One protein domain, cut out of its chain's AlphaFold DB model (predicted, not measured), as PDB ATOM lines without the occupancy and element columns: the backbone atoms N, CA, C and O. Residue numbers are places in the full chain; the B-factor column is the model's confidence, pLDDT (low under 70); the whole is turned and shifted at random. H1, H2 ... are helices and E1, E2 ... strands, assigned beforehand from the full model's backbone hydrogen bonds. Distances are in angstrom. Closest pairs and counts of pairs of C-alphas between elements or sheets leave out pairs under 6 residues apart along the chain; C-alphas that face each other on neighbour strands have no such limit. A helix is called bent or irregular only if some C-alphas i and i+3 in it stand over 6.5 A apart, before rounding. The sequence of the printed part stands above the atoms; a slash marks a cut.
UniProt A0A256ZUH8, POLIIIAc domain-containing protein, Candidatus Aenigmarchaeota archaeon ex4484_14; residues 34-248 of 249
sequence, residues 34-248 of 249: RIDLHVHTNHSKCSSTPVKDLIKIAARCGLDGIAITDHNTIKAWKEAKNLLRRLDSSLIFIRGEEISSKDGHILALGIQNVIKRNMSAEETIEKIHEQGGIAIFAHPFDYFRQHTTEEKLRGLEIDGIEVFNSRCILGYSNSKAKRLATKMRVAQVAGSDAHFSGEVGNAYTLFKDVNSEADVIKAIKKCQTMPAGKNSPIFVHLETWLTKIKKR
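What this domain is: This is residues 34 to 248 of the 249 residues of the protein "POLIIIAc domain-containing protein" of Candidatus Aenigmarchaeota archaeon ex4484_14 (UniProt A0A256ZUH8). One sheet of nine strands curls like part of a barrel and folds back on itself at E3, which brings its edge strands E7 and E9 close together, and helix H6 sits at one end, where the sheet curls round it. H1 packs over E2, H2 over E3, H3 over E4 and H5 over E6 and E7, while H7, the last helix, lies away from the sheet. The printed part has 215 residues, with seven named helices and nine named strands in the order E1 H1 E2 H2 E3 E4 H3 E5 H4 E6 H5 E7 E8 H6 E9 H7; the mixed sheet runs E7 E6 E5 E4 E3 E2 E1 E8 E9. The class is mixed, helices and strands, and the whole is compact, with a radius of gyration of the C-alphas of 15.5 A and spans of 45 by 38 by 31 A.

How they stand to each other: E3, residues 92 to 101, is the hinge of a folded sheet, one sheet bent back into two leaves that face each other: E4, residues 104 to 109, E5, 134 to 138, E6, 160 to 165, and E7, 187 to 191, face E2, 65 to 68, E1, 34 to 39, E8, 203 to 208, and E9, 226 to 229. E3 is staggered: its residues 92 to 95 pair with E2, parallel, N 94 and O 66 being 2.9 A apart, and 96 to 101 with E4, an antiparallel hairpin, N 99 and O 106 at 2.9 A. The closest C-alphas of E7 and E9, Ala 190 and Pro 227, are 4.8 A apart. H5, residues 171 to 184, runs along the strands at a height over the sheet of 8.6 A; H3, 121 to 129, does so at 8.4 A and H2, 75 to 87, at 10.1 A. H1, residues 51 to 61, runs slantwise, at 34 degrees to E2 on the local plane, and touches H2, with Val 51 and Ala 80 the closest C-alphas at 6.1 A. H6, residues 213 to 221, is on the sheet; H4, 150 to 153, and H7, 236 to 246, are not on it. Every O i to N i+4 pair is within hydrogen-bond range in H3, H5, H6 and H7, against 5 of 7 in H1 and 8 of 9 in H2; H4 is too short for such a pair.

Where its parts are: E1 begins at C-alpha 34 (111.777, 193.145, 168.167), and H7 ends at C-alpha 246 (84.207, 184.440, 183.691). E3 is 26.9 A long, H5 20.1 A and H2 18.9 A.

The domain as a whole: The C-alphas farthest apart, those of Arg 86 and Glu 151, are 46.7 A apart. The printed part has no cut; the long links are E1 to H1, E4 to H3, E5 to H4 and E7 to E8. Mean pLDDT of the printed part is 93.0, and residue 248 is under 70.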
ATOM      1  N   ARG A  34     112.531 193.017 166.911       97.25
ATOM      2  CA  ARG A  34     111.777 193.145 168.167       97.25
ATOM      3  C   ARG A  34     110.872 191.948 168.366       97.25
ATOM      4  O   ARG A  34     109.902 191.773 167.632       97.25
ATOM      5  N   ILE A  35     111.157 191.144 169.385       98.06
ATOM      6  CA  ILE A  35     110.401 189.919 169.638       98.06
ATOM      7  C   ILE A  35     109.856 189.923 171.059       98.06
ATOM      8  O   ILE A  35     110.614 189.990 172.027       98.06
ATOM      9  N   ASP A  36     108.540 189.826 171.184       98.31
ATOM     10  CA  ASP A  36     107.878 189.650 172.474       98.31
ATOM     11  C   ASP A  36     107.892 188.167 172.854       98.31
ATOM     12  O   ASP A  36     107.276 187.342 172.181       98.31
ATOM     13  N   LEU A  37     108.649 187.807 173.892       98.44
ATOM     14  CA  LEU A  37     108.896 186.407 174.246       98.44
ATOM     15  C   LEU A  37     107.879 185.829 175.238       98.44
ATOM     16  O   LEU A  37     108.034 184.677 175.642       98.44
ATOM     17  N   HIS A  38     106.863 186.597 175.635       98.38
ATOM     18  CA  HIS A  38     105.892 186.150 176.626       98.38
ATOM     19  C   HIS A  38     104.505 186.716 176.321       98.38
ATOM     20  O   HIS A  38     104.164 187.826 176.723       98.38
ATOM     21  N   VAL A  39     103.676 185.943 175.620       97.31
ATOM     22  CA  VAL A  39     102.319 186.359 175.242       97.31
ATOM     23  C   VAL A  39     101.326 185.225 175.469       97.31
ATOM     24  O   VAL A  39     101.546 184.089 175.042       97.31
ATOM     25  N   HIS A  40     100.194 185.560 176.090       96.50
ATOM     26  CA  HIS A  40      99.066 184.657 176.302       96.50
ATOM     27  C   HIS A  40      97.947 184.905 175.295       96.50
ATOM     28  O   HIS A  40      97.746 186.011 174.787       96.50
ATOM     29  N   THR A  41      97.170 183.858 175.038       94.94
ATOM     30  CA  THR A  41      96.007 183.882 174.152       94.94
ATOM     31  C   THR A  41      94.766 183.337 174.848       94.94
ATOM     32  O   THR A  41      94.782 182.873 175.990       94.94
ATOM     33  N   ASN A  42      93.644 183.327 174.136       92.56
ATOM     34  CA  ASN A  42      92.397 182.735 174.599       92.56
ATOM     35  C   ASN A  42      92.492 181.230 174.932       92.56
ATOM     36  O   ASN A  42      91.581 180.730 175.602       92.56
ATOM     37  N   HIS A  43      93.569 180.537 174.532       91.50
ATOM     38  CA  HIS A  43      93.878 179.164 174.959       91.50
ATOM     39  C   HIS A  43      94.344 179.079 176.418       91.50
ATOM     40  O   HIS A  43      94.208 178.021 177.037       91.50
ATOM     41  N   SER A  44      94.787 180.187 177.013       87.62
ATOM     42  CA  SER A  44      95.001 180.312 178.453       87.62
ATOM     43  C   SER A  44      93.740 180.749 179.193       87.62
ATOM     44  O   SER A  44      92.936 181.567 178.737       87.62
ATOM     45  N   LYS A  45      93.568 180.253 180.423       86.62
ATOM     46  CA  LYS A  45      92.436 180.635 181.293       86.62
ATOM     47  C   LYS A  45      92.477 182.102 181.740       86.62
ATOM     48  O   LYS A  45      91.483 182.608 182.249       86.62
ATOM     49  N   CYS A  46      93.617 182.765 181.592       82.12
ATOM     50  CA  CYS A  46      93.861 184.115 182.084       82.12
ATOM     51  C   CYS A  46      93.789 185.198 180.993       82.12
ATOM     52  O   CYS A  46      93.723 186.371 181.341       82.12
ATOM     53  N   SER A  47      93.740 184.823 179.712       89.00
ATOM     54  CA  SER A  47      93.740 185.755 178.579       89.00
ATOM     55  C   SER A  47      92.476 185.622 177.728       89.00
ATOM     56  O   SER A  47      91.848 184.560 177.663       89.00
ATOM     57  N   SER A  48      92.071 186.711 177.080       85.69
ATOM     58  CA  SER A  48      90.960 186.745 176.119       85.69
ATOM     59  C   SER A  48      91.406 187.032 174.683       85.69
ATOM     60  O   SER A  48      90.565 186.989 173.787       85.69
ATOM     61  N   THR A  49      92.701 187.270 174.448       90.38
ATOM     62  CA  THR A  49      93.252 187.646 173.138       90.38
ATOM     63  C   THR A  49      93.126 186.495 172.137       90.38
ATOM     64  O   THR A  49      93.756 185.453 172.328       90.38
ATOM     65  N   PRO A  50      92.348 186.639 171.052       92.62
ATOM     66  CA  PRO A  50      92.265 185.609 170.024       92.62
ATOM     67  C   PRO A  50      93.585 185.473 169.260       92.62
ATOM     68  O   PRO A  50      94.184 186.474 168.864       92.62
ATOM     69  N   VAL A  51      93.998 184.238 168.957       92.00
ATOM     70  CA  VAL A  51      95.235 183.958 168.200       92.00
ATOM     71  C   VAL A  51      95.278 184.715 166.865       92.00
ATOM     72  O   VAL A  51      96.304 185.281 166.495       92.00
ATOM     73  N   LYS A  52      94.140 184.791 166.163       90.19
ATOM     74  CA  LYS A  52      93.993 185.506 164.881       90.19
ATOM     75  C   LYS A  52      94.325 186.998 164.930       90.19
ATOM     76  O   LYS A  52      94.667 187.571 163.898       90.19
ATOM     77  N   ASP A  53      94.215 187.620 166.100       90.94
ATOM     78  CA  ASP A  53      94.442 189.053 166.240       90.94
ATOM     79  C   ASP A  53      95.923 189.360 166.496       90.94
ATOM     80  O   ASP A  53      96.368 190.466 166.186       90.94
ATOM     81  N   LEU A  54      96.710 188.377 166.958       91.19
ATOM     82  CA  LEU A  54      98.127 188.559 167.290       91.19
ATOM     83  C   LEU A  54      98.950 189.105 166.124       91.19
ATOM     84  O   LEU A  54      99.748 190.001 166.345       91.19
ATOM     85  N   ILE A  55      98.729 188.643 164.888       88.88
ATOM     86  CA  ILE A  55      99.479 189.130 163.713       88.88
ATOM     87  C   ILE A  55      99.243 190.631 163.499       88.88
ATOM     88  O   ILE A  55     100.179 191.400 163.293       88.88
ATOM     89  N   LYS A  56      97.980 191.066 163.584       90.56
ATOM     90  CA  LYS A  56      97.613 192.478 163.409       90.56
ATOM     91  C   LYS A  56      98.142 193.335 164.554       90.56
ATOM     92  O   LYS A  56      98.553 194.468 164.324       90.56
ATOM     93  N   ILE A  57      98.101 192.810 165.777       93.50
ATOM     94  CA  ILE A  57      98.610 193.500 166.963       93.50
ATOM     95  C   ILE A  57     100.134 193.629 166.879       93.50
ATOM     96  O   ILE A  57     100.641 194.733 167.025       93.50
ATOM     97  N   ALA A  58     100.846 192.550 166.545       92.88
ATOM     98  CA  ALA A  58     102.294 192.545 166.359       92.88
ATOM     99  C   ALA A  58     102.737 193.610 165.354       92.88
ATOM    100  O   ALA A  58     103.570 194.454 165.678       92.88
ATOM    101  N   ALA A  59     102.099 193.638 164.178       90.62
ATOM    102  CA  ALA A  59     102.380 194.630 163.147       90.62
ATOM    103  C   ALA A  59     102.135 196.067 163.638       90.62
ATOM    104  O   ALA A  59     102.957 196.949 163.408       90.62
ATOM    105  N   ARG A  60     101.035 196.313 164.364       93.31
ATOM    106  CA  ARG A  60     100.733 197.636 164.945       93.31
ATOM    107  C   ARG A  60     101.743 198.064 166.007       93.31
ATOM    108  O   ARG A  60     102.019 199.253 166.124       93.31
ATOM    109  N   CYS A  61     102.276 197.114 166.768       93.75
ATOM    110  CA  CYS A  61     103.291 197.363 167.789       93.75
ATOM    111  C   CYS A  61     104.716 197.435 167.208       93.75
ATOM    112  O   CYS A  61     105.653 197.730 167.949       93.75
ATOM    113  N   GLY A  62     104.891 197.183 165.903       93.88
ATOM    114  CA  GLY A  62     106.203 197.106 165.261       93.88
ATOM    115  C   GLY A  62     107.051 195.953 165.799       93.88
ATOM    116  O   GLY A  62     108.245 196.135 166.018       93.88
ATOM    117  N   LEU A  63     106.417 194.815 166.096       95.88
ATOM    118  CA  LEU A  63     107.096 193.575 166.460       95.88
ATOM    119  C   LEU A  63     107.406 192.760 165.205       95.88
ATOM    120  O   LEU A  63     106.557 192.611 164.327       95.88
ATOM    121  N   ASP A  64     108.588 192.160 165.200       95.69
ATOM    122  CA  ASP A  64     109.064 191.237 164.173       95.69
ATOM    123  C   ASP A  64     108.861 189.770 164.572       95.69
ATOM    124  O   ASP A  64     108.951 188.868 163.739       95.69
ATOM    125  N   GLY A  65     108.528 189.513 165.840       95.94
ATOM    126  CA  GLY A  65     108.158 188.184 166.298       95.94
ATOM    127  C   GLY A  65     107.396 188.154 167.618       95.94
ATOM    128  O   GLY A  65     107.406 189.108 168.396       95.94
ATOM    129  N   ILE A  66     106.738 187.023 167.865       96.94
ATOM    130  CA  ILE A  66     106.027 186.719 169.109       96.94
ATOM    131  C   ILE A  66     106.295 185.263 169.494       96.94
ATOM    132  O   ILE A  66     106.115 184.355 168.680       96.94
ATOM    133  N   ALA A  67     106.647 185.027 170.757       97.69
ATOM    134  CA  ALA A  67     106.512 183.719 171.377       97.69
ATOM    135  C   ALA A  67     105.132 183.588 172.023       97.69
ATOM    136  O   ALA A  67     104.774 184.351 172.918       97.69
ATOM    137  N   ILE A  68     104.352 182.610 171.563       96.62
ATOM    138  CA  ILE A  68     103.088 182.267 172.219       96.62
ATOM    139  C   ILE A  68     103.413 181.294 173.344       96.62
ATOM    140  O   ILE A  68     103.875 180.191 173.066       96.62
ATOM    141  N   THR A  69     103.157 181.696 174.584       97.31
ATOM    142  CA  THR A  69     103.551 180.968 175.798       97.31
ATOM    143  C   THR A  69     102.348 180.745 176.703       97.31
ATOM    144  O   THR A  69     102.373 181.043 177.892       97.31
ATOM    145  N   ASP A  70     101.265 180.222 176.129       97.31
ATOM    146  CA  ASP A  70     100.071 179.893 176.896       97.31
ATOM    147  C   ASP A  70     100.372 178.905 178.032       97.31
ATOM    148  O   ASP A  70     101.232 178.023 177.941       97.31
ATOM    149  N   HIS A  71      99.612 179.028 179.116       95.56
ATOM    150  CA  HIS A  71      99.799 178.208 180.300       95.56
ATOM    151  C   HIS A  71      99.571 176.723 180.021       95.56
ATOM    152  O   HIS A  71      98.432 176.263 179.893       95.56
ATOM    153  N   ASN A  72     100.647 175.947 180.138       95.38
ATOM    154  CA  ASN A  72     100.638 174.484 180.105       95.38
ATOM    155  C   ASN A  72     100.018 173.908 178.807       95.38
ATOM    156  O   ASN A  72      99.307 172.893 178.826       95.38
ATOM    157  N   THR A  73     100.159 174.630 177.687       95.56
ATOM    158  CA  THR A  73      99.662 174.209 176.378       95.56
ATOM    159  C   THR A  73     100.383 174.908 175.226       95.56
ATOM    160  O   THR A  73     100.719 176.077 175.312       95.56
ATOM    161  N   ILE A  74     100.522 174.209 174.095       95.62
ATOM    162  CA  ILE A  74     101.061 174.754 172.830       95.62
ATOM    163  C   ILE A  74      99.991 174.861 171.725       95.62
ATOM    164  O   ILE A  74     100.305 174.984 170.538       95.62
ATOM    165  N   LYS A  75      98.702 174.731 172.074       94.56
ATOM    166  CA  LYS A  75      97.594 174.679 171.096       94.56
ATOM    167  C   LYS A  75      97.479 175.955 170.263       94.56
ATOM    168  O   LYS A  75      97.302 175.859 169.048       94.56
ATOM    169  N   ALA A  76      97.648 177.115 170.890       92.75
ATOM    170  CA  ALA A  76      97.579 178.405 170.216       92.75
ATOM    171  C   ALA A  76      98.645 178.565 169.129       92.75
ATOM    172  O   ALA A  76      98.350 179.078 168.055       92.75
ATOM    173  N   TRP A  77      99.859 178.049 169.345       92.00
ATOM    174  CA  TRP A  77     100.889 178.070 168.308       92.00
ATOM    175  C   TRP A  77     100.490 177.249 167.076       92.00
ATOM    176  O   TRP A  77     100.710 177.679 165.944       92.00
ATOM    177  N   LYS A  78      99.845 176.086 167.263       88.75
ATOM    178  CA  LYS A  78      99.355 175.273 166.131       88.75
ATOM    179  C   LYS A  78      98.302 176.031 165.318       88.75
ATOM    180  O   LYS A  78      98.306 175.954 164.090       88.75
ATOM    181  N   GLU A  79      97.427 176.779 165.988       91.06
ATOM    182  CA  GLU A  79      96.461 177.671 165.341       91.06
ATOM    183  C   GLU A  79      97.166 178.823 164.602       91.06
ATOM    184  O   GLU A  79      96.911 179.030 163.413       91.06
ATOM    185  N   ALA A  80      98.112 179.504 165.256       88.31
ATOM    186  CA  ALA A  80      98.879 180.612 164.684       88.31
ATOM    187  C   ALA A  80      99.650 180.198 163.424       88.31
ATOM    188  O   ALA A  80      99.585 180.882 162.405       88.31
ATOM    189  N   LYS A  81     100.307 179.032 163.444       86.25
ATOM    190  CA  LYS A  81     101.042 178.490 162.291       86.25
ATOM    191  C   LYS A  81     100.144 178.295 161.066       86.25
ATOM    192  O   LYS A  81     100.561 178.569 159.940       86.25
ATOM    193  N   ASN A  82      98.909 177.837 161.264       85.44
ATOM    194  CA  ASN A  82      97.948 177.685 160.172       85.44
ATOM    195  C   ASN A  82      97.473 179.039 159.626       85.44
ATOM    196  O   ASN A  82      97.224 179.154 158.428       85.44
ATOM    197  N   LEU A  83      97.358 180.053 160.487       84.25
ATOM    198  CA  LEU A  83      96.980 181.410 160.096       84.25
ATOM    199  C   LEU A  83      98.098 182.119 159.325       84.25
ATOM    200  O   LEU A  83      97.823 182.708 158.287       84.25
ATOM    201  N   LEU A  84      99.349 182.000 159.769       77.38
ATOM    202  CA  LEU A  84     100.520 182.552 159.078       77.38
ATOM    203  C   LEU A  84     100.619 182.080 157.633       77.38
ATOM    204  O   LEU A  84     100.748 182.898 156.728       77.38
ATOM    205  N   ARG A  85     100.471 180.767 157.409       78.12
ATOM    206  CA  ARG A  85     100.480 180.179 156.060       78.12
ATOM    207  C   ARG A  85      99.421 180.779 155.134       78.12
ATOM    208  O   ARG A  85      99.574 180.690 153.925       78.12
ATOM    209  N   ARG A  86      98.336 181.331 155.684       78.31
ATOM    210  CA  ARG A  86      97.259 181.970 154.915       78.31
ATOM    211  C   ARG A  86      97.475 183.466 154.708       78.31
ATOM    212  O   ARG A  86      96.863 184.023 153.807       78.31
ATOM    213  N   LEU A  87      98.258 184.108 155.570       78.00
ATOM    214  CA  LEU A  87      98.400 185.564 155.632       78.00
ATOM    215  C   LEU A  87      99.736 186.072 155.074       78.00
ATOM    216  O   LEU A  87      99.929 187.281 155.061       78.00
ATOM    217  N   ASP A  88     100.628 185.168 154.649       73.31
ATOM    218  CA  ASP A  88     101.945 185.467 154.059       73.31
ATOM    219  C   ASP A  88     102.744 186.515 154.858       73.31
ATOM    220  O   ASP A  88     103.293 187.483 154.339       73.31
ATOM    221  N   SER A  89     102.731 186.362 156.183       80.00
ATOM    222  CA  SER A  89     103.374 187.293 157.108       80.00
ATOM    223  C   SER A  89     104.810 186.861 157.399       80.00
ATOM    224  O   SER A  89     105.053 185.697 157.709       80.00
ATOM    225  N   SER A  90     105.739 187.820 157.387       85.25
ATOM    226  CA  SER A  90     107.140 187.638 157.795       85.25
ATOM    227  C   SER A  90     107.346 187.577 159.316       85.25
ATOM    228  O   SER A  90     108.483 187.509 159.776       85.25
ATOM    229  N   LEU A  91     106.268 187.626 160.108       90.88
ATOM    230  CA  LEU A  91     106.334 187.630 161.565       90.88
ATOM    231  C   LEU A  91     106.867 186.291 162.097       90.88
ATOM    232  O   LEU A  91     106.299 185.227 161.833       90.88
ATOM    233  N   ILE A  92     107.925 186.346 162.904       93.25
ATOM    234  CA  ILE A  92     108.541 185.167 163.515       93.25
ATOM    235  C   ILE A  92     107.656 184.683 164.669       93.25
ATOM    236  O   ILE A  92     107.608 185.299 165.733       93.25
ATOM    237  N   PHE A  93     106.976 183.550 164.493       92.75
ATOM    238  CA  PHE A  93     106.271 182.890 165.592       92.75
ATOM    239  C   PHE A  93     107.139 181.831 166.251       92.75
ATOM    240  O   PHE A  93     107.464 180.806 165.649       92.75
ATOM    241  N   ILE A  94     107.433 182.056 167.524       95.75
ATOM    242  CA  ILE A  94     108.162 181.118 168.364       95.75
ATOM    243  C   ILE A  94     107.138 180.279 169.112       95.75
ATOM    244  O   ILE A  94     106.173 180.781 169.700       95.75
ATOM    245  N   ARG A  95     107.326 178.970 169.063       96.12
ATOM    246  CA  ARG A  95     106.522 178.041 169.832       96.12
ATOM    247  C   ARG A  95     106.991 178.057 171.265       96.12
ATOM    248  O   ARG A  95     108.163 177.790 171.526       96.12
ATOM    249  N   GLY A  96     106.063 178.281 172.181       97.19
ATOM    250  CA  GLY A  96     106.364 178.127 173.581       97.19
ATOM    251  C   GLY A  96     105.187 177.715 174.439       97.19
ATOM    252  O   GLY A  96     104.072 177.481 173.972       97.19
ATOM    253  N   GLU A  97     105.497 177.587 175.715       97.88
ATOM    254  CA  GLU A  97     104.598 177.219 176.798       97.88
ATOM    255  C   GLU A  97     105.087 177.933 178.059       97.88
ATOM    256  O   GLU A  97     106.293 177.971 178.304       97.88
ATOM    257  N   GLU A  98     104.179 178.481 178.868       98.38
ATOM    258  CA  GLU A  98     104.505 178.881 180.242       98.38
ATOM    259  C   GLU A  98     104.099 177.748 181.194       98.38
ATOM    260  O   GLU A  98     102.913 177.531 181.490       98.38
ATOM    261  N   ILE A  99     105.092 176.996 181.670       97.94
ATOM    262  CA  ILE A  99     104.904 175.856 182.563       97.94
ATOM    263  C   ILE A  99     104.776 176.373 183.991       97.94
ATOM    264  O   ILE A  99     105.656 177.069 184.497       97.94
ATOM    265  N   SER A 100     103.715 175.958 184.687       96.56
ATOM    266  CA  SER A 100     103.642 176.132 186.140       96.56
ATOM    267  C   SER A 100     104.411 175.001 186.827       96.56
ATOM    268  O   SER A 100     103.877 173.896 186.965       96.56
ATOM    269  N   SER A 101     105.657 175.250 187.235       95.62
ATOM    270  CA  SER A 101     106.449 174.312 188.048       95.62
ATOM    271  C   SER A 101     106.130 174.478 189.541       95.62
ATOM    272  O   SER A 101     105.332 175.334 189.923       95.62
ATOM    273  N   LYS A 102     106.740 173.676 190.417       93.81
ATOM    274  CA  LYS A 102     106.668 173.885 191.877       93.81
ATOM    275  C   LYS A 102     107.433 175.126 192.343       93.81
ATOM    276  O   LYS A 102     107.086 175.693 193.377       93.81
ATOM    277  N   ASP A 103     108.425 175.571 191.576       94.19
ATOM    278  CA  ASP A 103     109.392 176.598 191.975       94.19
ATOM    279  C   ASP A 103     109.309 177.861 191.108       94.19
ATOM    280  O   ASP A 103     110.288 178.592 190.979       94.19
ATOM    281  N   GLY A 104     108.139 178.130 190.521       94.19
ATOM    282  CA  GLY A 104     107.887 179.303 189.683       94.19
ATOM    283  C   GLY A 104     107.423 178.946 188.274       94.19
ATOM    284  O   GLY A 104     107.221 177.774 187.937       94.19
ATOM    285  N   HIS A 105     107.235 179.967 187.445       97.25
ATOM    286  CA  HIS A 105     106.920 179.783 186.036       97.25
ATOM    287  C   HIS A 105     108.192 179.705 185.188       97.25
ATOM    288  O   HIS A 105     109.154 180.446 185.401       97.25
ATOM    289  N   ILE A 106     108.187 178.792 184.218       98.38
ATOM    290  CA  ILE A 106     109.286 178.592 183.273       98.38
ATOM    291  C   ILE A 106     108.707 178.687 181.865       98.38
ATOM    292  O   ILE A 106     107.774 177.952 181.533       98.38
ATOM    293  N   LEU A 107     109.253 179.581 181.043       98.62
ATOM    294  CA  LEU A 107     108.981 179.589 179.612       98.62
ATOM    295  C   LEU A 107     109.818 178.494 178.963       98.62
ATOM    296  O   LEU A 107     111.042 178.482 179.099       98.62
ATOM    297  N   ALA A 108     109.158 177.603 178.239       98.56
ATOM    298  CA  ALA A 108     109.805 176.666 177.340       98.56
ATOM    299  C   ALA A 108     109.632 177.161 175.912       98.56
ATOM    300  O   ALA A 108     108.497 177.254 175.450       98.56
ATOM    301  N   LEU A 109     110.723 177.463 175.209       98.50
ATOM    302  CA  LEU A 109     110.674 177.873 173.802       98.50
ATOM    303  C   LEU A 109     111.301 176.799 172.906       98.50
ATOM    304  O   LEU A 109     112.276 176.154 173.286       98.50
ATOM    305  N   GLY A 110     110.740 176.603 171.712       97.12
ATOM    306  CA  GLY A 110     111.229 175.629 170.730       97.12
ATOM    307  C   GLY A 110     110.853 174.168 171.007       97.12
ATOM    308  O   GLY A 110     111.333 173.275 170.310       97.12
ATOM    309  N   ILE A 111     109.991 173.904 171.990       97.25
ATOM    310  CA  ILE A 111     109.537 172.547 172.338       97.25
ATOM    311  C   ILE A 111     108.534 171.987 171.321       97.25
ATOM    312  O   ILE A 111     107.810 172.722 170.652       97.25
ATOM    313  N   GLN A 112     108.451 170.661 171.211       95.00
ATOM    314  CA  GLN A 112     107.538 169.971 170.291       95.00
ATOM    315  C   GLN A 112     106.254 169.498 170.982       95.00
ATOM    316  O   GLN A 112     105.178 169.518 170.376       95.00
ATOM    317  N   ASN A 113     106.373 169.101 172.249       97.00
ATOM    318  CA  ASN A 113     105.328 168.529 173.083       97.00
ATOM    319  C   ASN A 113     105.226 169.293 174.402       97.00
ATOM    320  O   ASN A 113     106.236 169.754 174.928       97.00
ATOM    321  N   VAL A 114     104.006 169.369 174.940       97.44
ATOM    322  CA  VAL A 114     103.738 170.009 176.235       97.44
ATOM    323  C   VAL A 114     104.526 169.344 177.359       97.44
ATOM    324  O   VAL A 114     104.662 168.118 177.393       97.44
ATOM    325  N   ILE A 115     105.004 170.153 178.297       97.38
ATOM    326  CA  ILE A 115     105.709 169.692 179.491       97.38
ATOM    327  C   ILE A 115     104.708 169.537 180.638       97.38
ATOM    328  O   ILE A 115     103.788 170.335 180.829       97.38
ATOM    329  N   LYS A 116     104.861 168.478 181.437       96.56
ATOM    330  CA  LYS A 116     103.971 168.238 182.576       96.56
ATOM    331  C   LYS A 116     104.157 169.331 183.636       96.56
ATOM    332  O   LYS A 116     105.263 169.605 184.081       96.56
ATOM    333  N   ARG A 117     103.051 169.908 184.101       96.38
ATOM    334  CA  ARG A 117     103.055 170.895 185.190       96.38
ATOM    335  C   ARG A 117     103.361 170.278 186.560       96.38
ATOM    336  O   ARG A 117     103.175 169.079 186.762       96.38
ATOM    337  N   ASN A 118     103.694 171.127 187.531       96.19
ATOM    338  CA  ASN A 118     103.951 170.785 188.937       96.19
ATOM    339  C   ASN A 118     105.147 169.834 189.165       96.19
ATOM    340  O   ASN A 118     105.212 169.180 190.208       96.19
ATOM    341  N   MET A 119     106.080 169.744 188.217       96.94
ATOM    342  CA  MET A 119     107.405 169.150 188.447       96.94
ATOM    343  C   MET A 119     108.307 170.153 189.180       96.94
ATOM    344  O   MET A 119     107.929 171.325 189.323       96.94
ATOM    345  N   SER A 120     109.465 169.717 189.680       96.88
ATOM    346  CA  SER A 120     110.479 170.670 190.157       96.88
ATOM    347  C   SER A 120     110.961 171.559 189.002       96.88
ATOM    348  O   SER A 120     110.766 171.225 187.827       96.88
ATOM    349  N   ALA A 121     111.569 172.709 189.307       96.69
ATOM    350  CA  ALA A 121     112.194 173.514 188.255       96.69
ATOM    351  C   ALA A 121     113.281 172.729 187.501       96.69
ATOM    352  O   ALA A 121     113.320 172.793 186.278       96.69
ATOM    353  N   GLU A 122     114.099 171.949 188.209       97.44
ATOM    354  CA  GLU A 122     115.161 171.115 187.633       97.44
ATOM    355  C   GLU A 122     114.613 170.088 186.630       97.44
ATOM    356  O   GLU A 122     114.994 170.109 185.461       97.44
ATOM    357  N   GLU A 123     113.629 169.279 187.037       97.81
ATOM    358  CA  GLU A 123     112.968 168.299 186.161       97.81
ATOM    359  C   GLU A 123     112.289 168.982 184.963       97.81
ATOM    360  O   GLU A 123     112.252 168.453 183.852       97.81
ATOM    361  N   THR A 124     111.719 170.172 185.181       98.31
ATOM    362  CA  THR A 124     111.083 170.948 184.111       98.31
ATOM    363  C   THR A 124     112.113 171.391 183.073       98.31
ATOM    364  O   THR A 124     111.864 171.233 181.881       98.31
ATOM    365  N   ILE A 125     113.263 171.916 183.510       98.50
ATOM    366  CA  ILE A 125     114.358 172.357 182.634       98.50
ATOM    367  C   ILE A 125     114.905 171.173 181.831       98.50
ATOM    368  O   ILE A 125     114.983 171.260 180.606       98.50
ATOM    369  N   GLU A 126     115.173 170.044 182.487       98.38
ATOM    370  CA  GLU A 126     115.655 168.825 181.828       98.38
ATOM    371  C   GLU A 126     114.698 168.381 180.711       98.38
ATOM    372  O   GLU A 126     115.107 168.184 179.566       98.38
ATOM    373  N   LYS A 127     113.388 168.326 180.991       98.50
ATOM    374  CA  LYS A 127     112.369 167.936 180.000       98.50
ATOM    375  C   LYS A 127     112.236 168.917 178.832       98.50
ATOM    376  O   LYS A 127     111.814 168.517 177.745       98.50
ATOM    377  N   ILE A 128     112.565 170.191 179.038       98.62
ATOM    378  CA  ILE A 128     112.622 171.190 177.964       98.62
ATOM    379  C   ILE A 128     113.846 170.932 177.078       98.62
ATOM    380  O   ILE A 128     113.729 170.903 175.849       98.62
ATOM    381  N   HIS A 129     115.006 170.702 177.694       98.56
ATOM    382  CA  HIS A 129     116.264 170.440 176.997       98.56
ATOM    383  C   HIS A 129     116.273 169.111 176.242       98.56
ATOM    384  O   HIS A 129     116.799 169.067 175.130       98.56
ATOM    385  N   GLU A 130     115.615 168.067 176.756       98.31
ATOM    386  CA  GLU A 130     115.397 166.789 176.052       98.31
ATOM    387  C   GLU A 130     114.723 166.976 174.680       98.31
ATOM    388  O   GLU A 130     114.934 166.188 173.759       98.31
ATOM    389  N   GLN A 131     113.924 168.035 174.517       97.75
ATOM    390  CA  GLN A 131     113.268 168.372 173.252       97.75
ATOM    391  C   GLN A 131     114.093 169.319 172.365       97.75
ATOM    392  O   GLN A 131     113.617 169.737 171.308       97.75
ATOM    393  N   GLY A 132     115.303 169.694 172.790       96.88
ATOM    394  CA  GLY A 132     116.151 170.690 172.131       96.88
ATOM    395  C   GLY A 132     115.705 172.142 172.344       96.88
ATOM    396  O   GLY A 132     116.279 173.044 171.725       96.88
ATOM    397  N   GLY A 133     114.704 172.369 173.202       98.00
ATOM    398  CA  GLY A 133     114.201 173.695 173.547       98.00
ATOM    399  C   GLY A 133     115.144 174.472 174.465       98.00
ATOM    400  O   GLY A 133     116.250 174.027 174.779       98.00
ATOM    401  N   ILE A 134     114.688 175.648 174.888       98.69
ATOM    402  CA  ILE A 134     115.337 176.474 175.914       98.69
ATOM    403  C   ILE A 134     114.370 176.788 177.042       98.69
ATOM    404  O   ILE A 134     113.172 176.970 176.805       98.69
ATOM    405  N   ALA A 135     114.907 176.873 178.250       98.69
ATOM    406  CA  ALA A 135     114.177 177.179 179.463       98.69
ATOM    407  C   ALA A 135     114.546 178.582 179.962       98.69
ATOM    408  O   ALA A 135     115.721 178.939 180.059       98.69
ATOM    409  N   ILE A 136     113.534 179.388 180.286       98.75
ATOM    410  CA  ILE A 136     113.699 180.760 180.780       98.75
ATOM    411  C   ILE A 136     112.847 180.943 182.034       98.75
ATOM    412  O   ILE A 136     111.649 180.662 182.005       98.75
ATOM    413  N   PHE A 137     113.413 181.454 183.130       98.19
ATOM    414  CA  PHE A 137     112.590 181.821 184.289       98.19
ATOM    415  C   PHE A 137     111.692 183.017 183.953       98.19
ATOM    416  O   PHE A 137     112.201 184.090 183.620       98.19
ATOM    417  N   ALA A 138     110.374 182.833 184.067       97.06
ATOM    418  CA  ALA A 138     109.377 183.871 183.823       97.06
ATOM    419  C   ALA A 138     109.103 184.633 185.123       97.06
ATOM    420  O   ALA A 138     108.861 183.999 186.152       97.06
ATOM    421  N   HIS A 139     109.187 185.971 185.078       94.75
ATOM    422  CA  HIS A 139     108.911 186.896 186.193       94.75
ATOM    423  C   HIS A 139     109.234 186.339 187.603       94.75
ATOM    424  O   HIS A 139     108.416 186.437 188.521       94.75
ATOM    425  N   PRO A 140     110.452 185.804 187.846       93.25
ATOM    426  CA  PRO A 140     110.727 184.879 188.960       93.25
ATOM    427  C   PRO A 140     110.489 185.456 190.364       93.25
ATOM    428  O   PRO A 140     110.361 184.718 191.341       93.25
ATOM    429  N   PHE A 141     110.454 186.783 190.488       93.06
ATOM    430  CA  PHE A 141     110.332 187.497 191.756       93.06
ATOM    431  C   PHE A 141     109.076 188.369 191.845       93.06
ATOM    432  O   PHE A 141     109.050 189.316 192.635       93.06
ATOM    433  N   ASP A 142     108.054 188.112 191.030       89.75
ATOM    434  CA  ASP A 142     106.789 188.838 191.118       89.75
ATOM    435  C   ASP A 142     105.929 188.348 192.294       89.75
ATOM    436  O   ASP A 142     105.264 187.315 192.224       89.75
ATOM    437  N   TYR A 143     105.899 189.132 193.371       81.38
ATOM    438  CA  TYR A 143     105.166 188.820 194.601       81.38
ATOM    439  C   TYR A 143     103.660 188.597 194.412       81.38
ATOM    440  O   TYR A 143     103.046 187.912 195.229       81.38
ATOM    441  N   PHE A 144     103.050 189.156 193.364       80.62
ATOM    442  CA  PHE A 144     101.610 189.025 193.120       80.62
ATOM    443  C   PHE A 144     101.249 187.759 192.336       80.62
ATOM    444  O   PHE A 144     100.069 187.484 192.096       80.62
ATOM    445  N   ARG A 145     102.256 186.995 191.909       82.75
ATOM    446  CA  ARG A 145     102.118 185.777 191.111       82.75
ATOM    447  C   ARG A 145     102.963 184.655 191.708       82.75
ATOM    448  O   ARG A 145     103.509 184.780 192.807       82.75
ATOM    449  N   GLN A 146     102.992 183.509 191.026       80.44
ATOM    450  CA  GLN A 146     103.830 182.401 191.457       80.44
ATOM    451  C   GLN A 146     105.296 182.829 191.352       80.44
ATOM    452  O   GLN A 146     105.819 182.998 190.258       80.44
ATOM    453  N   HIS A 147     105.937 183.005 192.501       82.69
ATOM    454  CA  HIS A 147     107.313 183.466 192.613       82.69
ATOM    455  C   HIS A 147     108.171 182.438 193.334       82.69
ATOM    456  O   HIS A 147     107.683 181.460 193.905       82.69
ATOM    457  N   THR A 148     109.472 182.691 193.325       86.94
ATOM    458  CA  THR A 148     110.474 181.821 193.928       86.94
ATOM    459  C   THR A 148     111.591 182.632 194.578       86.94
ATOM    460  O   THR A 148     111.565 183.868 194.605       86.94
ATOM    461  N   THR A 149     112.566 181.949 195.169       88.56
ATOM    462  CA  THR A 149     113.699 182.584 195.850       88.56
ATOM    463  C   THR A 149     114.959 182.507 194.999       88.56
ATOM    464  O   THR A 149     115.119 181.631 194.159       88.56
ATOM    465  N   GLU A 150     115.887 183.443 195.222       90.50
ATOM    466  CA  GLU A 150     117.180 183.434 194.523       90.50
ATOM    467  C   GLU A 150     117.958 182.141 194.827       90.50
ATOM    468  O   GLU A 150     118.649 181.629 193.960       90.50
ATOM    469  N   GLU A 151     117.818 181.598 196.039       89.12
ATOM    470  CA  GLU A 151     118.457 180.354 196.476       89.12
ATOM    471  C   GLU A 151     117.986 179.135 195.680       89.12
ATOM    472  O   GLU A 151     118.822 178.370 195.220       89.12
ATOM    473  N   LYS A 152     116.674 179.001 195.446       89.69
ATOM    474  CA  LYS A 152     116.101 177.880 194.687       89.69
ATOM    475  C   LYS A 152     116.496 177.865 193.213       89.69
ATOM    476  O   LYS A 152     116.504 176.808 192.599       89.69
ATOM    477  N   LEU A 153     116.748 179.040 192.636       90.88
ATOM    478  CA  LEU A 153     117.072 179.163 191.214       90.88
ATOM    479  C   LEU A 153     118.566 179.060 190.922       90.88
ATOM    480  O   LEU A 153     118.959 178.749 189.799       90.88
ATOM    481  N   ARG A 154     119.412 179.369 191.907       89.56
ATOM    482  CA  ARG A 154     120.862 179.274 191.746       89.56
ATOM    483  C   ARG A 154     121.267 177.817 191.532       89.56
ATOM    484  O   ARG A 154     120.804 176.935 192.239       89.56
ATOM    485  N   GLY A 155     122.182 177.600 190.590       88.44
ATOM    486  CA  GLY A 155     122.712 176.269 190.273       88.44
ATOM    487  C   GLY A 155     121.855 175.456 189.304       88.44
ATOM    488  O   GLY A 155     122.277 174.377 188.919       88.44
ATOM    489  N   LEU A 156     120.693 175.968 188.883       95.00
ATOM    490  CA  LEU A 156     119.921 175.361 187.803       95.00
ATOM    491  C   LEU A 156     120.492 175.781 186.442       95.00
ATOM    492  O   LEU A 156     120.764 176.965 186.218       95.00
ATOM    493  N   GLU A 157     120.613 174.818 185.532       95.50
ATOM    494  CA  GLU A 157     121.111 174.991 184.160       95.50
ATOM    495  C   GLU A 157     120.056 175.671 183.263       95.50
ATOM    496  O   GLU A 157     119.515 175.083 182.335       95.50
ATOM    497  N   ILE A 158     119.691 176.917 183.572       97.75
ATOM    498  CA  ILE A 158     118.708 177.705 182.812       97.75
ATOM    499  C   ILE A 158     119.375 178.434 181.629       97.75
ATOM    500  O   ILE A 158     120.510 178.892 181.744       97.75
ATOM    501  N   ASP A 159     118.668 178.627 180.509       98.69
ATOM    502  CA  ASP A 159     119.213 179.356 179.349       98.69
ATOM    503  C   ASP A 159     119.063 180.880 179.481       98.69
ATOM    504  O   ASP A 159     119.838 181.656 178.915       98.69
ATOM    505  N   GLY A 160     118.052 181.336 180.224       98.44
ATOM    506  CA  GLY A 160     117.775 182.756 180.380       98.44
ATOM    507  C   GLY A 160     116.869 183.100 181.550       98.44
ATOM    508  O   GLY A 160     116.245 182.253 182.184       98.44
ATOM    509  N   ILE A 161     116.782 184.394 181.832       98.56
ATOM    510  CA  ILE A 161     115.878 184.951 182.836       98.56
ATOM    511  C   ILE A 161     115.143 186.135 182.221       98.56
ATOM    512  O   ILE A 161     115.755 187.014 181.605       98.56
ATOM    513  N   GLU A 162     113.829 186.176 182.420       98.44
ATOM    514  CA  GLU A 162     113.019 187.349 182.127       98.44
ATOM    515  C   GLU A 162     113.350 188.451 183.140       98.44
ATOM    516  O   GLU A 162     112.886 188.461 184.281       98.44
ATOM    517  N   VAL A 163     114.228 189.368 182.733       97.88
ATOM    518  CA  VAL A 163     114.696 190.480 183.570       97.88
ATOM    519  C   VAL A 163     113.803 191.710 183.459       97.88
ATOM    520  O   VAL A 163     113.940 192.640 184.253       97.88
ATOM    521  N   PHE A 164     112.915 191.728 182.465       97.81
ATOM    522  CA  PHE A 164     111.914 192.766 182.295       97.81
ATOM    523  C   PHE A 164     110.579 192.165 181.850       97.81
ATOM    524  O   PHE A 164     110.357 191.904 180.670       97.81
ATOM    525  N   ASN A 165     109.684 191.970 182.815       97.50
ATOM    526  CA  ASN A 165     108.285 191.636 182.575       97.50
ATOM    527  C   ASN A 165     107.437 192.906 182.713       97.50
ATOM    528  O   ASN A 165     107.548 193.611 183.725       97.50
ATOM    529  N   SER A 166     106.593 193.210 181.720       95.00
ATOM    530  CA  SER A 166     105.831 194.471 181.718       95.00
ATOM    531  C   SER A 166     104.770 194.546 182.822       95.00
ATOM    532  O   SER A 166     104.374 195.640 183.222       95.00
ATOM    533  N   ARG A 167     104.315 193.397 183.333       93.44
ATOM    534  CA  ARG A 167     103.286 193.297 184.378       93.44
ATOM    535  C   ARG A 167     103.856 193.299 185.794       93.44
ATOM    536  O   ARG A 167     103.093 193.282 186.756       93.44
ATOM    537  N   CYS A 168     105.178 193.341 185.961       89.06
ATOM    538  CA  CYS A 168     105.763 193.569 187.277       89.06
ATOM    539  C   CYS A 168     105.493 195.013 187.725       89.06
ATOM    540  O   CYS A 168     106.109 195.961 187.242       89.06
ATOM    541  N   ILE A 169     104.580 195.166 188.688       82.62
ATOM    542  CA  ILE A 169     104.131 196.467 189.209       82.62
ATOM    543  C   ILE A 169     105.297 197.260 189.816       82.62
ATOM    544  O   ILE A 169     105.432 198.463 189.597       82.62
ATOM    545  N   LEU A 170     106.145 196.580 190.589       76.19
ATOM    546  CA  LEU A 170     107.296 197.179 191.253       76.19
ATOM    547  C   LEU A 170     108.575 196.834 190.486       76.19
ATOM    548  O   LEU A 170     108.869 195.664 190.238       76.19
ATOM    549  N   GLY A 171     109.401 197.844 190.201       84.00
ATOM    550  CA  GLY A 171     110.690 197.655 189.521       84.00
ATOM    551  C   GLY A 171     111.681 196.760 190.283       84.00
ATOM    552  O   GLY A 171     112.635 196.257 189.690       84.00
ATOM    553  N   TYR A 172     111.444 196.511 191.576       89.06
ATOM    554  CA  TYR A 172     112.277 195.640 192.407       89.06
ATOM    555  C   TYR A 172     112.368 194.207 191.863       89.06
ATOM    556  O   TYR A 172     113.464 193.647 191.826       89.06
ATOM    557  N   SER A 173     111.258 193.625 191.395       92.88
ATOM    558  CA  SER A 173     111.233 192.251 190.872       92.88
ATOM    559  C   SER A 173     112.115 192.111 189.627       92.88
ATOM    560  O   SER A 173     113.006 191.259 189.600       92.88
ATOM    561  N   ASN A 174     111.957 193.024 188.661       95.50
ATOM    562  CA  ASN A 174     112.791 193.101 187.456       95.50
ATOM    563  C   ASN A 174     114.269 193.368 187.807       95.50
ATOM    564  O   ASN A 174     115.170 192.692 187.311       95.50
ATOM    565  N   SER A 175     114.547 194.284 188.742       95.12
ATOM    566  CA  SER A 175     115.919 194.559 189.196       95.12
ATOM    567  C   SER A 175     116.579 193.340 189.849       95.12
ATOM    568  O   SER A 175     117.776 193.104 189.657       95.12
ATOM    569  N   LYS A 176     115.827 192.561 190.632       95.81
ATOM    570  CA  LYS A 176     116.323 191.343 191.278       95.81
ATOM    571  C   LYS A 176     116.579 190.239 190.248       95.81
ATOM    572  O   LYS A 176     117.617 189.584 190.327       95.81
ATOM    573  N   ALA A 177     115.698 190.094 189.256       96.50
ATOM    574  CA  ALA A 177     115.866 189.173 188.131       96.50
ATOM    575  C   ALA A 177     117.124 189.508 187.319       96.50
ATOM    576  O   ALA A 177     117.970 188.640 187.109       96.50
ATOM    577  N   LYS A 178     117.329 190.790 186.985       97.50
ATOM    578  CA  LYS A 178     118.539 191.279 186.307       97.50
ATOM    579  C   LYS A 178     119.822 190.951 187.068       97.50
ATOM    580  O   LYS A 178     120.805 190.489 186.481       97.50
ATOM    581  N   ARG A 179     119.819 191.162 188.388       97.38
ATOM    582  CA  ARG A 179     120.964 190.840 189.250       97.38
ATOM    583  C   ARG A 179     121.274 189.344 189.239       97.38
ATOM    584  O   ARG A 179     122.445 188.983 189.165       97.38
ATOM    585  N   LEU A 180     120.254 188.489 189.322       96.75
ATOM    586  CA  LEU A 180     120.442 187.040 189.265       96.75
ATOM    587  C   LEU A 180     120.984 186.604 187.896       96.75
ATOM    588  O   LEU A 180     121.987 185.898 187.853       96.75
ATOM    589  N   ALA A 181     120.403 187.097 186.800       97.81
ATOM    590  CA  ALA A 181     120.838 186.770 185.441       97.81
ATOM    591  C   ALA A 181     122.311 187.127 185.202       97.81
ATOM    592  O   ALA A 181     123.075 186.331 184.665       97.81
ATOM    593  N   THR A 182     122.736 188.295 185.697       97.38
ATOM    594  CA  THR A 182     124.137 188.742 185.623       97.38
ATOM    595  C   THR A 182     125.075 187.801 186.384       97.38
ATOM    596  O   THR A 182     126.149 187.472 185.888       97.38
ATOM    597  N   LYS A 183     124.676 187.340 187.579       96.69
ATOM    598  CA  LYS A 183     125.469 186.391 188.376       96.69
ATOM    599  C   LYS A 183     125.562 185.015 187.715       96.69
ATOM    600  O   LYS A 183     126.630 184.417 187.742       96.69
ATOM    601  N   MET A 184     124.458 184.535 187.143       96.75
ATOM    602  CA  MET A 184     124.384 183.231 186.477       96.75
ATOM    603  C   MET A 184     124.993 183.244 185.070       96.75
ATOM    604  O   MET A 184     125.266 182.182 184.532       96.75
ATOM    605  N   ARG A 185     125.251 184.429 184.494       97.31
ATOM    606  CA  ARG A 185     125.783 184.609 183.130       97.31
ATOM    607  C   ARG A 185     124.904 183.954 182.058       97.31
ATOM    608  O   ARG A 185     125.408 183.387 181.096       97.31
ATOM    609  N   VAL A 186     123.594 184.074 182.240       98.31
ATOM    610  CA  VAL A 186     122.563 183.562 181.327       98.31
ATOM    611  C   VAL A 186     121.920 184.705 180.548       98.31
ATOM    612  O   VAL A 186     122.117 185.884 180.871       98.31
ATOM    613  N   ALA A 187     121.132 184.372 179.527       98.50
ATOM    614  CA  ALA A 187     120.497 185.374 178.688       98.50
ATOM    615  C   ALA A 187     119.547 186.269 179.492       98.50
ATOM    616  O   ALA A 187     118.814 185.822 180.376       98.50
ATOM    617  N   GLN A 188     119.541 187.554 179.150       98.69
ATOM    618  CA  GLN A 188     118.641 188.537 179.738       98.69
ATOM    619  C   GLN A 188     117.554 188.860 178.726       98.69
ATOM    620  O   GLN A 188     117.851 189.408 177.662       98.69
ATOM    621  N   VAL A 189     116.311 188.517 179.047       98.62
ATOM    622  CA  VAL A 189     115.184 188.687 178.125       98.62
ATOM    623  C   VAL A 189     114.055 189.511 178.734       98.62
ATOM    624  O   VAL A 189     114.027 189.777 179.938       98.62
ATOM    625  N   ALA A 190     113.137 189.935 177.878       98.44
ATOM    626  CA  ALA A 190     111.936 190.670 178.221       98.44
ATOM    627  C   ALA A 190     110.716 190.102 177.496       98.44
ATOM    628  O   ALA A 190     110.821 189.632 176.358       98.44
ATOM    629  N   GLY A 191     109.568 190.213 178.153       97.94
ATOM    630  CA  GLY A 191     108.283 189.757 177.648       97.94
ATOM    631  C   GLY A 191     107.150 190.596 178.220       97.94
ATOM    632  O   GLY A 191     107.207 191.066 179.364       97.94
ATOM    633  N   SER A 192     106.134 190.868 177.401       97.12
ATOM    634  CA  SER A 192     105.016 191.694 177.849       97.12
ATOM    635  C   SER A 192     104.153 190.967 178.868       97.12
ATOM    636  O   SER A 192     103.531 191.624 179.701       97.12
ATOM    637  N   ASP A 193     104.119 189.637 178.798       96.00
ATOM    638  CA  ASP A 193     103.203 188.777 179.536       96.00
ATOM    639  C   ASP A 193     101.747 189.161 179.259       96.00
ATOM    640  O   ASP A 193     100.891 189.264 180.141       96.00
ATOM    641  N   ALA A 194     101.482 189.486 177.994       94.88
ATOM    642  CA  ALA A 194     100.217 190.073 177.594       94.88
ATOM    643  C   ALA A 194      99.086 189.077 177.798       94.88
ATOM    644  O   ALA A 194      99.067 188.013 177.185       94.88
ATOM    645  N   HIS A 195      98.110 189.459 178.615       91.56
ATOM    646  CA  HIS A 195      96.858 188.730 178.753       91.56
ATOM    647  C   HIS A 195      95.766 189.351 177.875       91.56
ATOM    648  O   HIS A 195      94.834 188.657 177.459       91.56
ATOM    649  N   PHE A 196      95.913 190.632 177.543       91.88
ATOM    650  CA  PHE A 196      95.026 191.393 176.673       91.88
ATOM    651  C   PHE A 196      95.782 191.995 175.492       91.88
ATOM    652  O   PHE A 196      96.983 192.252 175.549       91.88
ATOM    653  N   SER A 197      95.060 192.268 174.407       91.00
ATOM    654  CA  SER A 197      95.641 192.779 173.160       91.00
ATOM    655  C   SER A 197      96.413 194.090 173.330       91.00
ATOM    656  O   SER A 197      97.395 194.300 172.629       91.00
ATOM    657  N   GLY A 198      95.992 194.957 174.257       91.12
ATOM    658  CA  GLY A 198      96.658 196.237 174.531       91.12
ATOM    659  C   GLY A 198      97.981 196.120 175.294       91.12
ATOM    660  O   GLY A 198      98.677 197.119 175.451       91.12
ATOM    661  N   GLU A 199      98.325 194.926 175.782       95.00
ATOM    662  CA  GLU A 199      99.580 194.679 176.494       95.00
ATOM    663  C   GLU A 199     100.693 194.168 175.576       95.00
ATOM    664  O   GLU A 199     101.867 194.314 175.908       95.00
ATOM    665  N   VAL A 200     100.339 193.561 174.438       96.38
ATOM    666  CA  VAL A 200     101.297 192.934 173.514       96.38
ATOM    667  C   VAL A 200     102.313 193.970 173.040       96.38
ATOM    668  O   VAL A 200     101.940 195.040 172.556       96.38
ATOM    669  N   GLY A 201     103.599 193.649 173.161       96.12
ATOM    670  CA  GLY A 201     104.688 194.547 172.786       96.12
ATOM    671  C   GLY A 201     104.987 195.655 173.798       96.12
ATOM    672  O   GLY A 201     105.859 196.484 173.534       96.12
ATOM    673  N   ASN A 202     104.341 195.680 174.974       96.94
ATOM    674  CA  ASN A 202     104.782 196.565 176.058       96.94
ATOM    675  C   ASN A 202     106.200 196.218 176.521       96.94
ATOM    676  O   ASN A 202     106.937 197.115 176.912       96.94
ATOM    677  N   ALA A 203     106.615 194.958 176.414       97.81
ATOM    678  CA  ALA A 203     107.998 194.544 176.586       97.81
ATOM    679  C   ALA A 203     108.396 193.561 175.490       97.81
ATOM    680  O   ALA A 203     107.569 192.801 175.001       97.81
ATOM    681  N   TYR A 204     109.659 193.617 175.083       98.44
ATOM    682  CA  TYR A 204     110.202 192.806 174.002       98.44
ATOM    683  C   TYR A 204     111.719 192.700 174.130       98.44
ATOM    684  O   TYR A 204     112.389 193.532 174.742       98.44
ATOM    685  N   THR A 205     112.274 191.669 173.515       98.50
ATOM    686  CA  THR A 205     113.712 191.448 173.425       98.50
ATOM    687  C   THR A 205     114.194 191.812 172.028       98.50
ATOM    688  O   THR A 205     113.580 191.432 171.030       98.50
ATOM    689  N   LEU A 206     115.287 192.567 171.964       98.19
ATOM    690  CA  LEU A 206     115.973 192.913 170.728       98.19
ATOM    691  C   LEU A 206     116.983 191.826 170.362       98.19
ATOM    692  O   LEU A 206     117.761 191.378 171.210       98.19
ATOM    693  N   PHE A 207     116.987 191.470 169.082       96.69
ATOM    694  CA  PHE A 207     117.872 190.481 168.479       96.69
ATOM    695  C   PHE A 207     118.542 191.049 167.233       96.69
ATOM    696  O   PHE A 207     117.917 191.785 166.476       96.69
ATOM    697  N   LYS A 208     119.794 190.664 166.985       93.94
ATOM    698  CA  LYS A 208     120.486 190.968 165.726       93.94
ATOM    699  C   LYS A 208     120.425 189.768 164.794       93.94
ATOM    700  O   LYS A 208     120.659 188.652 165.249       93.94
ATOM    701  N   ASP A 209     120.164 190.025 163.515       88.25
ATOM    702  CA  ASP A 209     120.303 189.051 162.426       88.25
ATOM    703  C   ASP A 209     119.530 187.731 162.645       88.25
ATOM    704  O   ASP A 209     120.035 186.647 162.354       88.25
ATOM    705  N   VAL A 210     118.300 187.807 163.173       94.81
ATOM    706  CA  VAL A 210     117.417 186.638 163.344       94.81
ATOM    707  C   VAL A 210     116.287 186.662 162.322       94.81
ATOM    708  O   VAL A 210     115.600 187.668 162.186       94.81
ATOM    709  N   ASN A 211     116.061 185.544 161.628       93.75
ATOM    710  CA  ASN A 211     115.001 185.429 160.615       93.75
ATOM    711  C   ASN A 211     114.073 184.230 160.859       93.75
ATOM    712  O   ASN A 211     113.136 183.989 160.100       93.75
ATOM    713  N   SER A 212     114.334 183.443 161.903       95.00
ATOM    714  CA  SER A 212     113.602 182.217 162.202       95.00
ATOM    715  C   SER A 212     113.545 181.933 163.703       95.00
ATOM    716  O   SER A 212     114.353 182.441 164.479       95.00
ATOM    717  N   GLU A 213     112.622 181.058 164.115       95.62
ATOM    718  CA  GLU A 213     112.556 180.529 165.487       95.62
ATOM    719  C   GLU A 213     113.909 179.949 165.944       95.62
ATOM    720  O   GLU A 213     114.351 180.197 167.065       95.62
ATOM    721  N   ALA A 214     114.598 179.220 165.060       96.75
ATOM    722  CA  ALA A 214     115.890 178.611 165.362       96.75
ATOM    723  C   ALA A 214     116.986 179.660 165.615       96.75
ATOM    724  O   ALA A 214     117.797 179.485 166.529       96.75
ATOM    725  N   ASP A 215     116.995 180.758 164.852       97.38
ATOM    726  CA  ASP A 215     117.950 181.852 165.055       97.38
ATOM    727  C   ASP A 215     117.726 182.537 166.403       97.38
ATOM    728  O   ASP A 215     118.690 182.816 167.116       97.38
ATOM    729  N   VAL A 216     116.463 182.738 166.792       98.00
ATOM    730  CA  VAL A 216     116.119 183.324 168.095       98.00
ATOM    731  C   VAL A 216     116.592 182.429 169.236       98.00
ATOM    732  O   VAL A 216     117.281 182.899 170.141       98.00
ATOM    733  N   ILE A 217     116.296 181.127 169.175       98.06
ATOM    734  CA  ILE A 217     116.752 180.154 170.181       98.06
ATOM    735  C   ILE A 217     118.284 180.161 170.280       98.06
ATOM    736  O   ILE A 217     118.845 180.196 171.377       98.06
ATOM    737  N   LYS A 218     118.978 180.176 169.137       98.00
ATOM    738  CA  LYS A 218     120.442 180.238 169.072       98.00
ATOM    739  C   LYS A 218     120.993 181.535 169.670       98.00
ATOM    740  O   LYS A 218     122.001 181.484 170.373       98.00
ATOM    741  N   ALA A 219     120.360 182.676 169.407       98.00
ATOM    742  CA  ALA A 219     120.765 183.966 169.956       98.00
ATOM    743  C   ALA A 219     120.596 184.010 171.484       98.00
ATOM    744  O   ALA A 219     121.496 184.488 172.176       98.00
ATOM    745  N   ILE A 220     119.508 183.438 172.017       98.31
ATOM    746  CA  ILE A 220     119.297 183.309 173.467       98.31
ATOM    747  C   ILE A 220     120.392 182.436 174.088       98.31
ATOM    748  O   ILE A 220     121.071 182.898 174.998       98.31
ATOM    749  N   LYS A 221     120.672 181.244 173.541       97.69
ATOM    750  CA  LYS A 221     121.763 180.373 174.035       97.69
ATOM    751  C   LYS A 221     123.133 181.065 174.051       97.69
ATOM    752  O   LYS A 221     123.984 180.745 174.872       97.69
ATOM    753  N   LYS A 222     123.359 182.023 173.148       97.75
ATOM    754  CA  LYS A 222     124.592 182.823 173.068       97.75
ATOM    755  C   LYS A 222     124.571 184.102 173.912       97.75
ATOM    756  O   LYS A 222     125.521 184.877 173.833       97.75
ATOM    757  N   CYS A 223     123.509 184.351 174.680       97.50
ATOM    758  CA  CYS A 223     123.292 185.592 175.429       97.50
ATOM    759  C   CYS A 223     123.340 186.860 174.549       97.50
ATOM    760  O   CYS A 223     123.739 187.932 175.002       97.50
ATOM    761  N   GLN A 224     122.940 186.751 173.280       96.75
ATOM    762  CA  GLN A 224     122.910 187.853 172.314       96.75
ATOM    763  C   GLN A 224     121.534 188.527 172.313       96.75
ATOM    764  O   GLN A 224     120.848 188.582 171.294       96.75
ATOM    765  N   THR A 225     121.121 189.007 173.486       97.31
ATOM    766  CA  THR A 225     119.784 189.555 173.733       97.31
ATOM    767  C   THR A 225     119.865 190.910 174.419       97.31
ATOM    768  O   THR A 225     120.745 191.150 175.248       97.31
ATOM    769  N   MET A 226     118.928 191.805 174.102       97.62
ATOM    770  CA  MET A 226     118.798 193.083 174.801       97.62
ATOM    771  C   MET A 226     117.332 193.349 175.179       97.62
ATOM    772  O   MET A 226     116.512 193.597 174.295       97.62
ATOM    773  N   PRO A 227     116.973 193.278 176.475       97.31
ATOM    774  CA  PRO A 227     115.606 193.501 176.939       97.31
ATOM    775  C   PRO A 227     115.221 194.984 176.843       97.31
ATOM    776  O   PRO A 227     116.012 195.856 177.210       97.31
ATOM    777  N   ALA A 228     114.000 195.275 176.394       96.06
ATOM    778  CA  ALA A 228     113.456 196.627 176.273       96.06
ATOM    779  C   ALA A 228     111.936 196.649 176.524       96.06
ATOM    780  O   ALA A 228     111.267 195.616 176.500       96.06
ATOM    781  N   GLY A 229     111.380 197.838 176.770       94.62
ATOM    782  CA  GLY A 229     109.940 198.009 176.941       94.62
ATOM    783  C   GLY A 229     109.540 199.093 177.932       94.62
ATOM    784  O   GLY A 229     110.338 199.935 178.341       94.62
ATOM    785  N   LYS A 230     108.269 199.044 178.317       94.12
ATOM    786  CA  LYS A 230     107.589 199.863 179.317       94.12
ATOM    787  C   LYS A 230     106.670 198.975 180.162       94.12
ATOM    788  O   LYS A 230     106.244 197.912 179.718       94.12
ATOM    789  N   ASN A 231     106.339 199.427 181.366       93.56
ATOM    790  CA  ASN A 231     105.388 198.709 182.212       93.56
ATOM    791  C   ASN A 231     103.967 198.815 181.645       93.56
ATOM    792  O   ASN A 231     103.571 199.855 181.108       93.56
ATOM    793  N   SER A 232     103.197 197.747 181.814       90.62
ATOM    794  CA  SER A 232     101.763 197.740 181.563       90.62
ATOM    795  C   SER A 232     101.023 198.501 182.673       90.62
ATOM    796  O   SER A 232     101.470 198.512 183.825       90.62
ATOM    797  N   PRO A 233      99.889 199.154 182.365       86.69
ATOM    798  CA  PRO A 233      99.084 199.835 183.373       86.69
ATOM    799  C   PRO A 233      98.565 198.877 184.449       86.69
ATOM    800  O   PRO A 233      98.147 197.769 184.142       86.69
ATOM    801  N   ILE A 234      98.480 199.316 185.706       83.69
ATOM    802  CA  ILE A 234      98.108 198.432 186.827       83.69
ATOM    803  C   ILE A 234      96.690 197.835 186.727       83.69
ATOM    804  O   ILE A 234      96.425 196.763 187.271       83.69
ATOM    805  N   PHE A 235      95.773 198.488 186.003       85.06
ATOM    806  CA  PHE A 235      94.389 198.021 185.856       85.06
ATOM    807  C   PHE A 235      94.280 196.677 185.112       85.06
ATOM    808  O   PHE A 235      93.311 195.948 185.322       85.06
ATOM    809  N   VAL A 236      95.295 196.286 184.328       83.75
ATOM    810  CA  VAL A 236      95.315 195.000 183.602       83.75
ATOM    811  C   VAL A 236      95.256 193.793 184.547       83.75
ATOM    812  O   VAL A 236      94.784 192.719 184.172       83.75
ATOM    813  N   HIS A 237      95.689 193.940 185.805       81.50
ATOM    814  CA  HIS A 237      95.587 192.874 186.807       81.50
ATOM    815  C   HIS A 237      94.136 192.616 187.236       81.50
ATOM    816  O   HIS A 237      93.753 191.456 187.416       81.50
ATOM    817  N   LEU A 238      93.319 193.672 187.341       82.31
ATOM    818  CA  LEU A 238      91.889 193.557 187.634       82.31
ATOM    819  C   LEU A 238      91.155 192.864 186.479       82.31
ATOM    820  O   LEU A 238      90.378 191.936 186.707       82.31
ATOM    821  N   GLU A 239      91.459 193.245 185.238       83.44
ATOM    822  CA  GLU A 239      90.875 192.619 184.046       83.44
ATOM    823  C   GLU A 239      91.206 191.120 183.961       83.44
ATOM    824  O   GLU A 239      90.336 190.293 183.658       83.44
ATOM    825  N   THR A 240      92.445 190.729 184.284       82.44
ATOM    826  CA  THR A 240      92.848 189.313 184.330       82.44
ATOM    827  C   THR A 240      92.055 188.539 185.378       82.44
ATOM    828  O   THR A 240      91.622 187.413 185.119       82.44
ATOM    829  N   TRP A 241      91.848 189.120 186.562       82.75
ATOM    830  CA  TRP A 241      91.059 188.495 187.623       82.75
ATOM    831  C   TRP A 241      89.601 188.272 187.189       82.75
ATOM    832  O   TRP A 241      89.100 187.151 187.302       82.75
ATOM    833  N   LEU A 242      88.966 189.282 186.581       82.44
ATOM    834  CA  LEU A 242      87.611 189.173 186.024       82.44
ATOM    835  C   LEU A 242      87.515 188.096 184.932       82.44
ATOM    836  O   LEU A 242      86.579 187.294 184.915       82.44
ATOM    837  N   THR A 243      88.513 188.022 184.049       82.75
ATOM    838  CA  THR A 243      88.574 187.014 182.977       82.75
ATOM    839  C   THR A 243      88.656 185.593 183.537       82.75
ATOM    840  O   THR A 243      87.946 184.701 183.068       82.75
ATOM    841  N   LYS A 244      89.470 185.378 184.581       81.31
ATOM    842  CA  LYS A 244      89.575 184.079 185.266       81.31
ATOM    843  C   LYS A 244      88.246 183.652 185.897       81.31
ATOM    844  O   LYS A 244      87.941 182.464 185.863       81.31
ATOM    845  N   ILE A 245      87.471 184.585 186.455       81.50
ATOM    846  CA  ILE A 245      86.134 184.304 187.010       81.50
ATOM    847  C   ILE A 245      85.173 183.902 185.894       81.50
ATOM    848  O   ILE A 245      84.553 182.846 185.977       81.50
ATOM    849  N   LYS A 246      85.110 184.695 184.819       79.75
ATOM    850  CA  LYS A 246      84.207 184.440 183.691       79.75
ATOM    851  C   LYS A 246      84.447 183.082 183.025       79.75
ATOM    852  O   LYS A 246      83.495 182.477 182.568       79.75
ATOM    853  N   LYS A 247      85.699 182.612 182.963       79.69
ATOM    854  CA  LYS A 247      86.065 181.302 182.384       79.69
ATOM    855  C   LYS A 247      85.955 180.116 183.361       79.69
ATOM    856  O   LYS A 247      86.280 178.993 182.975       79.69
ATOM    857  N   ARG A 248      85.623 180.351 184.637       69.44
ATOM    858  CA  ARG A 248      85.354 179.293 185.634       69.44
ATOM    859  C   ARG A 248      83.867 178.938 185.730       69.44
ATOM    860  O   ARG A 248      83.567 177.864 186.245       69.44
TER     861      ARG A 248